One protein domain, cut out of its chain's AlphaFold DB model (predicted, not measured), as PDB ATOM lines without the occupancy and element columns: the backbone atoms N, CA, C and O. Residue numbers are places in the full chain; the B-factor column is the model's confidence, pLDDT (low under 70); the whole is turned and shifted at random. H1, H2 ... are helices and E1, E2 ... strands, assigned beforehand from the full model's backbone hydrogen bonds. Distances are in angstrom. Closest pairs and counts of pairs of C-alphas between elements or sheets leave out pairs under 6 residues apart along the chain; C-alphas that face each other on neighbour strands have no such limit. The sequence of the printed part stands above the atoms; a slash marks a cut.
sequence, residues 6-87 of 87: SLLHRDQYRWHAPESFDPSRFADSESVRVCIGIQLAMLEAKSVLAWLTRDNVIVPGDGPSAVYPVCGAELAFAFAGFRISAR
ATOM      1  N   SER A   6     158.928 171.749 145.321       80.62
ATOM      2  CA  SER A   6     157.926 170.876 145.947       80.62
ATOM      3  C   SER A   6     157.838 171.048 147.467       80.62
ATOM      4  O   SER A   6     156.741 170.980 148.018       80.62
ATOM      5  N   LEU A   7     158.966 171.299 148.138       85.88
ATOM      6  CA  LEU A   7     158.996 171.602 149.572       85.88
ATOM      7  C   LEU A   7     158.497 173.024 149.835       85.88
ATOM      8  O   LEU A   7     157.740 173.241 150.773       85.88
ATOM      9  N   LEU A   8     158.855 173.976 148.968       86.38
ATOM     10  CA  LEU A   8     158.419 175.367 149.078       86.38
ATOM     11  C   LEU A   8     156.895 175.525 148.965       86.38
ATOM     12  O   LEU A   8     156.296 176.321 149.686       86.38
ATOM     13  N   HIS A   9     156.258 174.777 148.062       84.50
ATOM     14  CA  HIS A   9     154.804 174.808 147.880       84.50
ATOM     15  C   HIS A   9     154.041 174.130 149.026       84.50
ATOM     16  O   HIS A   9     152.850 174.377 149.181       84.50
ATOM     17  N   ARG A  10     154.711 173.290 149.828       87.12
ATOM     18  CA  ARG A  10     154.117 172.597 150.983       87.12
ATOM     19  C   ARG A  10     154.527 173.169 152.340       87.12
ATOM     20  O   ARG A  10     154.230 172.575 153.372       87.12
ATOM     21  N   ASP A  11     155.208 174.308 152.346       90.00
ATOM     22  CA  ASP A  11     155.644 174.973 153.569       90.00
ATOM     23  C   ASP A  11     154.450 175.601 154.311       90.00
ATOM     24  O   ASP A  11     153.877 176.598 153.864       90.00
ATOM     25  N   GLN A  12     154.103 175.033 155.468       91.62
ATOM     26  CA  GLN A  12     153.014 175.502 156.335       91.62
ATOM     27  C   GLN A  12     153.233 176.916 156.894       91.62
ATOM     28  O   GLN A  12     152.274 177.581 157.275       91.62
ATOM     29  N   TYR A  13     154.482 177.392 156.953       91.00
ATOM     30  CA  TYR A  13     154.780 178.752 157.406       91.00
ATOM     31  C   TYR A  13     154.480 179.797 156.326       91.00
ATOM     32  O   TYR A  13     154.369 180.982 156.632       91.00
ATOM     33  N   ARG A  14     154.353 179.367 155.063       85.25
ATOM     34  CA  ARG A  14     154.050 180.230 153.911       85.25
ATOM     35  C   ARG A  14     152.611 180.090 153.433       85.25
ATOM     36  O   ARG A  14     152.046 181.061 152.942       85.25
ATOM     37  N   TRP A  15     152.031 178.900 153.563       88.12
ATOM     38  CA  TRP A  15     150.712 178.577 153.031       88.12
ATOM     39  C   TRP A  15     149.837 177.949 154.115       88.12
ATOM     40  O   TRP A  15     150.233 176.983 154.755       88.12
ATOM     41  N   HIS A  16     148.621 178.466 154.293       89.94
ATOM     42  CA  HIS A  16     147.629 177.875 155.195       89.94
ATOM     43  C   HIS A  16     147.041 176.584 154.596       89.94
ATOM     44  O   HIS A  16     146.516 176.635 153.490       89.94
ATOM     45  N   ALA A  17     147.049 175.450 155.301       90.50
ATOM     46  CA  ALA A  17     146.545 174.163 154.779       90.50
ATOM     47  C   ALA A  17     147.153 173.765 153.403       90.50
ATOM     48  O   ALA A  17     146.414 173.620 152.421       90.50
ATOM     49  N   PRO A  18     148.493 173.644 153.284       89.06
ATOM     50  CA  PRO A  18     149.202 173.382 152.020       89.06
ATOM     51  C   PRO A  18     148.859 172.041 151.346       89.06
ATOM     52  O   PRO A  18     149.144 171.833 150.168       89.06
ATOM     53  N   GLU A  19     148.286 171.106 152.093       88.56
ATOM     54  CA  GLU A  19     147.797 169.814 151.617       88.56
ATOM     55  C   GLU A  19     146.455 169.910 150.878       88.56
ATOM     56  O   GLU A  19     146.127 169.024 150.089       88.56
ATOM     57  N   SER A  20     145.696 170.987 151.107       88.56
ATOM     58  CA  SER A  20     144.404 171.226 150.465       88.56
ATOM     59  C   SER A  20     144.564 171.930 149.110       88.56
ATOM     60  O   SER A  20     145.235 172.961 148.986       88.56
ATOM     61  N   PHE A  21     143.924 171.379 148.075       87.31
ATOM     62  CA  PHE A  21     143.855 172.023 146.764       87.31
ATOM     63  C   PHE A  21     142.791 173.128 146.783       87.31
ATOM     64  O   PHE A  21     141.596 172.847 146.738       87.31
ATOM     65  N   ASP A  22     143.245 174.380 146.833       88.31
ATOM     66  CA  ASP A  22     142.405 175.576 146.784       88.31
ATOM     67  C   ASP A  22     142.990 176.585 145.777       88.31
ATOM     68  O   ASP A  22     143.990 177.247 146.082       88.31
ATOM     69  N   PRO A  23     142.405 176.703 144.567       85.56
ATOM     70  CA  PRO A  23     142.856 177.658 143.556       85.56
ATOM     71  C   PRO A  23     142.720 179.126 143.978       85.56
ATOM     72  O   PRO A  23     143.480 179.963 143.491       85.56
ATOM     73  N   SER A  24     141.768 179.450 144.862       87.38
ATOM     74  CA  SER A  24     141.473 180.839 145.246       87.38
ATOM     75  C   SER A  24     142.627 181.496 146.009       87.38
ATOM     76  O   SER A  24     142.824 182.706 145.927       87.38
ATOM     77  N   ARG A  25     143.475 180.679 146.641       83.81
ATOM     78  CA  ARG A  25     144.705 181.074 147.339       83.81
ATOM     79  C   ARG A  25     145.666 181.922 146.498       83.81
ATOM     80  O   ARG A  25     146.460 182.672 147.057       83.81
ATOM     81  N   PHE A  26     145.629 181.786 145.175       80.75
ATOM     82  CA  PHE A  26     146.552 182.466 144.260       80.75
ATOM     83  C   PHE A  26     145.962 183.728 143.617       80.75
ATOM     84  O   PHE A  26     146.561 184.265 142.689       80.75
ATOM     85  N   ALA A  27     144.800 184.206 144.076       82.19
ATOM     86  CA  ALA A  27     144.130 185.364 143.481       82.19
ATOM     87  C   ALA A  27     144.965 186.660 143.552       82.19
ATOM     88  O   ALA A  27     144.952 187.432 142.595       82.19
ATOM     89  N   ASP A  28     145.746 186.846 144.623       76.81
ATOM     90  CA  ASP A  28     146.438 188.109 144.931       76.81
ATOM     91  C   ASP A  28     147.976 188.024 144.827       76.81
ATOM     92  O   ASP A  28     148.699 188.817 145.430       76.81
ATOM     93  N   SER A  29     148.526 187.041 144.102       68.06
ATOM     94  CA  SER A  29     149.985 186.855 144.041       68.06
ATOM     95  C   SER A  29     150.663 187.707 142.960       68.06
ATOM     96  O   SER A  29     150.357 187.562 141.777       68.06
ATOM     97  N   GLU A  30     151.672 188.498 143.339       65.56
ATOM     98  CA  GLU A  30     152.621 189.112 142.399       65.56
ATOM     99  C   GLU A  30     153.846 188.209 142.178       65.56
ATOM    100  O   GLU A  30     154.390 187.623 143.115       65.56
ATOM    101  N   SER A  31     154.313 188.093 140.931       63.19
ATOM    102  CA  SER A  31     155.449 187.231 140.584       63.19
ATOM    103  C   SER A  31     156.701 188.043 140.251       63.19
ATOM    104  O   SER A  31     156.663 188.890 139.356       63.19
ATOM    105  N   VAL A  32     157.836 187.748 140.893       55.06
ATOM    106  CA  VAL A  32     159.120 188.417 140.621       55.06
ATOM    107  C   VAL A  32     160.125 187.397 140.075       55.06
ATOM    108  O   VAL A  32     160.565 186.503 140.790       55.06
ATOM    109  N   ARG A  33     160.485 187.561 138.791       61.09
ATOM    110  CA  ARG A  33     161.362 186.698 137.962       61.09
ATOM    111  C   ARG A  33     160.853 185.269 137.748       61.09
ATOM    112  O   ARG A  33     161.247 184.332 138.433       61.09
ATOM    113  N   VAL A  34     160.036 185.114 136.710       75.50
ATOM    114  CA  VAL A  34     159.458 183.835 136.275       75.50
ATOM    115  C   VAL A  34     160.004 183.455 134.894       75.50
ATOM    116  O   VAL A  34     160.495 184.310 134.157       75.50
ATOM    117  N   CYS A  35     159.943 182.165 134.552       84.44
ATOM    118  CA  CYS A  35     160.199 181.646 133.208       84.44
ATOM    119  C   CYS A  35     159.552 182.535 132.132       84.44
ATOM    120  O   CYS A  35     158.356 182.810 132.207       84.44
ATOM    121  N   ILE A  36     160.310 182.931 131.104       89.38
ATOM    122  CA  ILE A  36     159.788 183.753 129.997       89.38
ATOM    123  C   ILE A  36     158.610 183.073 129.278       89.38
ATOM    124  O   ILE A  36     157.698 183.738 128.797       89.38
ATOM    125  N   GLY A  37     158.593 181.737 129.269       90.56
ATOM    126  CA  GLY A  37     157.532 180.921 128.687       90.56
ATOM    127  C   GLY A  37     156.280 180.773 129.555       90.56
ATOM    128  O   GLY A  37     155.365 180.073 129.136       90.56
ATOM    129  N   ILE A  38     156.196 181.398 130.738       88.19
ATOM    130  CA  ILE A  38     155.042 181.220 131.638       88.19
ATOM    131  C   ILE A  38     153.724 181.614 130.974       88.19
ATOM    132  O   ILE A  38     152.724 180.926 131.144       88.19
ATOM    133  N   GLN A  39     153.727 182.676 130.166       89.44
ATOM    134  CA  GLN A  39     152.512 183.128 129.494       89.44
ATOM    135  C   GLN A  39     152.037 182.125 128.443       89.44
ATOM    136  O   GLN A  39     150.842 181.856 128.354       89.44
ATOM    137  N   LEU A  40     152.970 181.525 127.698       94.25
ATOM    138  CA  LEU A  40     152.654 180.482 126.724       94.25
ATOM    139  C   LEU A  40     152.149 179.214 127.423       94.25
ATOM    140  O   LEU A  40     151.077 178.727 127.084       94.25
ATOM    141  N   ALA A  41     152.856 178.743 128.453       90.38
ATOM    142  CA  ALA A  41     152.458 177.556 129.209       90.38
ATOM    143  C   ALA A  41     151.066 177.716 129.849       90.38
ATOM    144  O   ALA A  41     150.239 176.805 129.800       90.38
ATOM    145  N   MET A  42     150.771 178.895 130.410       91.00
ATOM    146  CA  MET A  42     149.450 179.187 130.970       91.00
ATOM    147  C   MET A  42     148.368 179.267 129.891       91.00
ATOM    148  O   MET A  42     147.243 178.839 130.143       91.00
ATOM    149  N   LEU A  43     148.673 179.803 128.705       94.31
ATOM    150  CA  LEU A  43     147.737 179.834 127.582       94.31
ATOM    151  C   LEU A  43     147.412 178.424 127.082       94.31
ATOM    152  O   LEU A  43     146.235 178.109 126.905       94.31
ATOM    153  N   GLU A  44     148.423 177.579 126.886       96.25
ATOM    154  CA  GLU A  44     148.254 176.186 126.459       96.25
ATOM    155  C   GLU A  44     147.397 175.412 127.463       96.25
ATOM    156  O   GLU A  44     146.367 174.846 127.090       96.25
ATOM    157  N   ALA A  45     147.745 175.478 128.753       92.38
ATOM    158  CA  ALA A  45     146.989 174.817 129.812       92.38
ATOM    159  C   ALA A  45     145.530 175.299 129.867       92.38
ATOM    160  O   ALA A  45     144.610 174.482 129.905       92.38
ATOM    161  N   LYS A  46     145.293 176.619 129.821       93.19
ATOM    162  CA  LYS A  46     143.934 177.189 129.826       93.19
ATOM    163  C   LYS A  46     143.132 176.772 128.597       93.19
ATOM    164  O   LYS A  46     141.957 176.451 128.735       93.19
ATOM    165  N   SER A  47     143.747 176.771 127.417       95.31
ATOM    166  CA  SER A  47     143.073 176.424 126.161       95.31
ATOM    167  C   SER A  47     142.645 174.958 126.154       95.31
ATOM    168  O   SER A  47     141.492 174.657 125.852       95.31
ATOM    169  N   VAL A  48     143.544 174.059 126.567       92.81
ATOM    170  CA  VAL A  48     143.252 172.625 126.684       92.81
ATOM    171  C   VAL A  48     142.169 172.376 127.732       92.81
ATOM    172  O   VAL A  48     141.205 171.674 127.446       92.81
ATOM    173  N   LEU A  49     142.263 172.989 128.917       90.19
ATOM    174  CA  LEU A  49     141.247 172.839 129.964       90.19
ATOM    175  C   LEU A  49     139.880 173.392 129.538       90.19
ATOM    176  O   LEU A  49     138.862 172.752 129.791       90.19
ATOM    177  N   ALA A  50     139.837 174.548 128.873       93.06
ATOM    178  CA  ALA A  50     138.597 175.134 128.366       93.06
ATOM    179  C   ALA A  50     137.942 174.250 127.297       93.06
ATOM    180  O   ALA A  50     136.724 174.095 127.289       93.06
ATOM    181  N   TRP A  51     138.741 173.651 126.412       92.19
ATOM    182  CA  TRP A  51     138.243 172.693 125.429       92.19
ATOM    183  C   TRP A  51     137.713 171.419 126.098       92.19
ATOM    184  O   TRP A  51     136.571 171.026 125.863       92.19
ATOM    185  N   LEU A  52     138.495 170.826 127.008       89.00
ATOM    186  CA  LEU A  52     138.104 169.619 127.736       89.00
ATOM    187  C   LEU A  52     136.795 169.816 128.502       89.00
ATOM    188  O   LEU A  52     135.896 168.991 128.391       89.00
ATOM    189  N   THR A  53     136.667 170.916 129.241       89.12
ATOM    190  CA  THR A  53     135.483 171.202 130.069       89.12
ATOM    191  C   THR A  53     134.241 171.607 129.273       89.12
ATOM    192  O   THR A  53     133.135 171.486 129.795       89.12
ATOM    193  N   ARG A  54     134.393 172.082 128.029       90.75
ATOM    194  CA  ARG A  54     133.261 172.436 127.161       90.75
ATOM    195  C   ARG A  54     132.553 171.198 126.615       90.75
ATOM    196  O   ARG A  54     131.330 171.120 126.693       90.75
ATOM    197  N   ASP A  55     133.327 170.261 126.073       87.69
ATOM    198  CA  ASP A  55     132.793 169.157 125.265       87.69
ATOM    199  C   ASP A  55     132.744 167.825 126.035       87.69
ATOM    200  O   ASP A  55     132.134 166.859 125.577       87.69
ATOM    201  N   ASN A  56     133.370 167.763 127.216       85.50
ATOM    202  CA  ASN A  56     133.495 166.533 127.989       85.50
ATOM    203  C   ASN A  56     133.019 166.701 129.431       85.50
ATOM    204  O   ASN A  56     133.055 167.782 130.021       85.50
ATOM    205  N   VAL A  57     132.635 165.578 130.029       85.00
ATOM    206  CA  VAL A  57     132.417 165.445 131.466       85.00
ATOM    207  C   VAL A  57     133.651 164.787 132.075       85.00
ATOM    208  O   VAL A  57     134.046 163.688 131.684       85.00
ATOM    209  N   ILE A  58     134.264 165.479 133.035       83.38
ATOM    210  CA  ILE A  58     135.413 164.982 133.795       83.38
ATOM    211  C   ILE A  58     134.866 164.280 135.037       83.38
ATOM    212  O   ILE A  58     134.286 164.927 135.909       83.38
ATOM    213  N   VAL A  59     135.042 162.963 135.117       81.81
ATOM    214  CA  VAL A  59     134.616 162.156 136.267       81.81
ATOM    215  C   VAL A  59     135.830 161.589 137.000       81.81
ATOM    216  O   VAL A  59     136.827 161.260 136.354       81.81
ATOM    217  N   PRO A  60     135.792 161.458 138.337       76.12
ATOM    218  CA  PRO A  60     136.810 160.707 139.065       76.12
ATOM    219  C   PRO A  60     136.914 159.285 138.497       76.12
ATOM    220  O   PRO A  60     135.900 158.659 138.202       76.12
ATOM    221  N   GLY A  61     138.128 158.782 138.295       71.00
ATOM    222  CA  GLY A  61     138.338 157.401 137.870       71.00
ATOM    223  C   GLY A  61     138.008 156.420 138.997       71.00
ATOM    224  O   GLY A  61     138.293 156.699 140.156       71.00
ATOM    225  N   ASP A  62     137.465 155.251 138.653       65.00
ATOM    226  CA  ASP A  62     136.946 154.240 139.600       65.00
ATOM    227  C   ASP A  62     138.001 153.556 140.510       65.00
ATOM    228  O   ASP A  62     137.701 152.558 141.163       65.00
ATOM    229  N   GLY A  63     139.253 154.024 140.528       60.25
ATOM    230  CA  GLY A  63     140.347 153.425 141.302       60.25
ATOM    231  C   GLY A  63     140.639 154.174 142.611       60.25
ATOM    232  O   GLY A  63     140.353 155.369 142.696       60.25
ATOM    233  N   PRO A  64     141.259 153.527 143.624       57.31
ATOM    234  CA  PRO A  64     141.813 154.252 144.772       57.31
ATOM    235  C   PRO A  64     142.770 155.307 144.223       57.31
ATOM    236  O   PRO A  64     143.656 154.904 143.475       57.31
ATOM    237  N   SER A  65     142.541 156.602 144.516       55.94
ATOM    238  CA  SER A  65     143.226 157.779 143.940       55.94
ATOM    239  C   SER A  65     144.545 157.401 143.275       55.94
ATOM    240  O   SER A  65     145.565 157.302 143.954       55.94
ATOM    241  N   ALA A  66     144.481 157.050 141.986       46.38
ATOM    242  CA  ALA A  66     145.519 156.233 141.371       46.38
ATOM    243  C   ALA A  66     146.855 156.974 141.448       46.38
ATOM    244  O   ALA A  66     147.056 158.000 140.797       46.38
ATOM    245  N   VAL A  67     147.757 156.472 142.294       51.44
ATOM    246  CA  VAL A  67     149.153 156.896 142.327       51.44
ATOM    247  C   VAL A  67     149.773 156.340 141.055       51.44
ATOM    248  O   VAL A  67     150.217 155.193 141.009       51.44
ATOM    249  N   TYR A  68     149.731 157.124 139.983       50.00
ATOM    250  CA  TYR A  68     150.463 156.792 138.768       50.00
ATOM    251  C   TYR A  68     151.967 156.887 139.063       50.00
ATOM    252  O   TYR A  68     152.389 157.798 139.787       50.00
ATOM    253  N   PRO A  69     152.791 155.958 138.551       44.22
ATOM    254  CA  PRO A  69     154.223 155.981 138.799       44.22
ATOM    255  C   PRO A  69     154.827 157.279 138.251       44.22
ATOM    256  O   PRO A  69     154.763 157.557 137.056       44.22
ATOM    257  N   VAL A  70     155.432 158.070 139.139       49.72
ATOM    258  CA  VAL A  70     156.283 159.204 138.764       49.72
ATOM    259  C   VAL A  70     157.583 158.611 138.224       49.72
ATOM    260  O   VAL A  70     158.458 158.225 138.999       49.72
ATOM    261  N   CYS A  71     157.688 158.457 136.904       40.41
ATOM    262  CA  CYS A  71     158.907 157.956 136.276       40.41
ATOM    263  C   CYS A  71     159.935 159.087 136.141       40.41
ATOM    264  O   CYS A  71     159.608 160.206 135.741       40.41
ATOM    265  N   GLY A  72     161.179 158.798 136.515       38.59
ATOM    266  CA  GLY A  72     162.299 159.720 136.392       38.59
ATOM    267  C   GLY A  72     162.640 160.059 134.938       38.59
ATOM    268  O   GLY A  72     162.441 159.257 134.035       38.59
ATOM    269  N   ALA A  73     163.196 161.257 134.766       37.34
ATOM    270  CA  ALA A  73     164.032 161.744 133.662       37.34
ATOM    271  C   ALA A  73     163.553 161.670 132.191       37.34
ATOM    272  O   ALA A  73     164.116 162.420 131.400       37.34
ATOM    273  N   GLU A  74     162.519 160.922 131.798       36.25
ATOM    274  CA  GLU A  74     161.995 160.956 130.419       36.25
ATOM    275  C   GLU A  74     160.481 161.227 130.369       36.25
ATOM    276  O   GLU A  74     159.639 160.376 130.631       36.25
ATOM    277  N   LEU A  75     160.184 162.496 130.068       37.84
ATOM    278  CA  LEU A  75     158.997 163.079 129.429       37.84
ATOM    279  C   LEU A  75     157.697 162.246 129.408       37.84
ATOM    280  O   LEU A  75     157.271 161.775 128.357       37.84
ATOM    281  N   ALA A  76     156.977 162.221 130.530       30.80
ATOM    282  CA  ALA A  76     155.512 162.144 130.527       30.80
ATOM    283  C   ALA A  76     154.943 162.705 131.841       30.80
ATOM    284  O   ALA A  76     154.764 161.991 132.826       30.80
ATOM    285  N   PHE A  77     154.653 164.008 131.876       31.27
ATOM    286  CA  PHE A  77     153.849 164.592 132.951       31.27
ATOM    287  C   PHE A  77     152.368 164.341 132.644       31.27
ATOM    288  O   PHE A  77     151.789 165.033 131.812       31.27
ATOM    289  N   ALA A  78     151.750 163.369 133.316       36.53
ATOM    290  CA  ALA A  78     150.303 163.178 133.299       36.53
ATOM    291  C   ALA A  78     149.771 163.160 134.740       36.53
ATOM    292  O   ALA A  78     149.925 162.185 135.471       36.53
ATOM    293  N   PHE A  79     149.144 164.262 135.150       38.62
ATOM    294  CA  PHE A  79     148.261 164.292 136.312       38.62
ATOM    295  C   PHE A  79     146.834 164.112 135.816       38.62
ATOM    296  O   PHE A  79     146.374 164.971 135.070       38.62
ATOM    297  N   ALA A  80     146.150 163.047 136.249       52.69
ATOM    298  CA  ALA A  80     144.713 163.050 136.549       52.69
ATOM    299  C   ALA A  80     144.191 161.618 136.735       52.69
ATOM    300  O   ALA A  80     144.018 160.887 135.766       52.69
ATOM    301  N   GLY A  81     143.825 161.247 137.965       57.88
ATOM    302  CA  GLY A  81     142.940 160.106 138.243       57.88
ATOM    303  C   GLY A  81     141.494 160.388 137.826       57.88
ATOM    304  O   GLY A  81     140.573 160.124 138.592       57.88
ATOM    305  N   PHE A  82     141.302 160.980 136.651       61.69
ATOM    306  CA  PHE A  82     140.014 161.372 136.106       61.69
ATOM    307  C   PHE A  82     139.835 160.713 134.742       61.69
ATOM    308  O   PHE A  82     140.767 160.658 133.940       61.69
ATOM    309  N   ARG A  83     138.630 160.217 134.472       67.38
ATOM    310  CA  ARG A  83     138.222 159.814 133.128       67.38
ATOM    311  C   ARG A  83     137.503 160.981 132.468       67.38
ATOM    312  O   ARG A  83     136.756 161.713 133.113       67.38
ATOM    313  N   ILE A  84     137.741 161.138 131.174       72.38
ATOM    314  CA  ILE A  84     137.125 162.166 130.341       72.38
ATOM    315  C   ILE A  84     136.157 161.435 129.414       72.38
ATOM    316  O   ILE A  84     136.585 160.582 128.638       72.38
ATOM    317  N   SER A  85     134.864 161.728 129.530       73.69
ATOM    318  CA  SER A  85     133.836 161.199 128.631       73.69
ATOM    319  C   SER A  85     133.315 162.321 127.752       73.69
ATOM    320  O   SER A  85     132.948 163.374 128.276       73.69
ATOM    321  N   ALA A  86     133.230 162.083 126.444       74.81
ATOM    322  CA  ALA A  86     132.490 162.967 125.551       74.81
ATOM    323  C   ALA A  86     131.025 163.039 126.012       74.81
ATOM    324  O   ALA A  86     130.487 162.052 126.534       74.81
ATOM    325  N   ARG A  87     130.436 164.226 125.891       62.44
ATOM    326  CA  ARG A  87     129.038 164.479 126.236       62.44
ATOM    327  C   ARG A  87     128.074 163.932 125.187       62.44
ATOM    328  O   ARG A  87     128.457 163.890 123.998       62.44
TER     329      ARG A  87
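What this domain is: This is residues 6 to 87 of the 87 residues of the protein "Cytochrome P450" of Paraburkholderia steynii (UniProt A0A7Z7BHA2). Little regular structure: a loose, open frame in which one long helix, H2, leads at its end into a small strand hairpin, E1 and E2, while the looping first part with short H1 is apart from that hairpin. Residues 71 to 77 of the long loop between the strands stick out. The printed part has 82 residues, in order H1, H2, E1, E2, class mixed, 32 residues in named elements; radius of gyration of the C-alphas 15.9 A, spans 40 by 30 by 29 A.

Where its parts are: H1 is residues 23 to 26, from C-alpha 23 at (142.856, 177.658, 143.556). H2, residues 38 to 55, is 26.1 A long. E1 is residues 56 to 60 and E2 82 to 86, ending at C-alpha 86 (132.490, 162.967, 125.551).

How they stand to each other: E1 and E2, a hairpin, are antiparallel at 153 degrees; N 57 and O 85 are 2.8 A apart. The closest C-alphas of H2 and E2, Asp 55 and Ala 86, are 6.2 A apart. H1 and H2 are apart. In H2 every O i to N i+4 pair is within hydrogen-bond range; H1 is too short for one.

The domain as a whole: The printed part has no cut. Links H1 to H2 and E1 to E2 are long. pLDDT is under 70 at residues 29 to 33, 62 to 83 and 87.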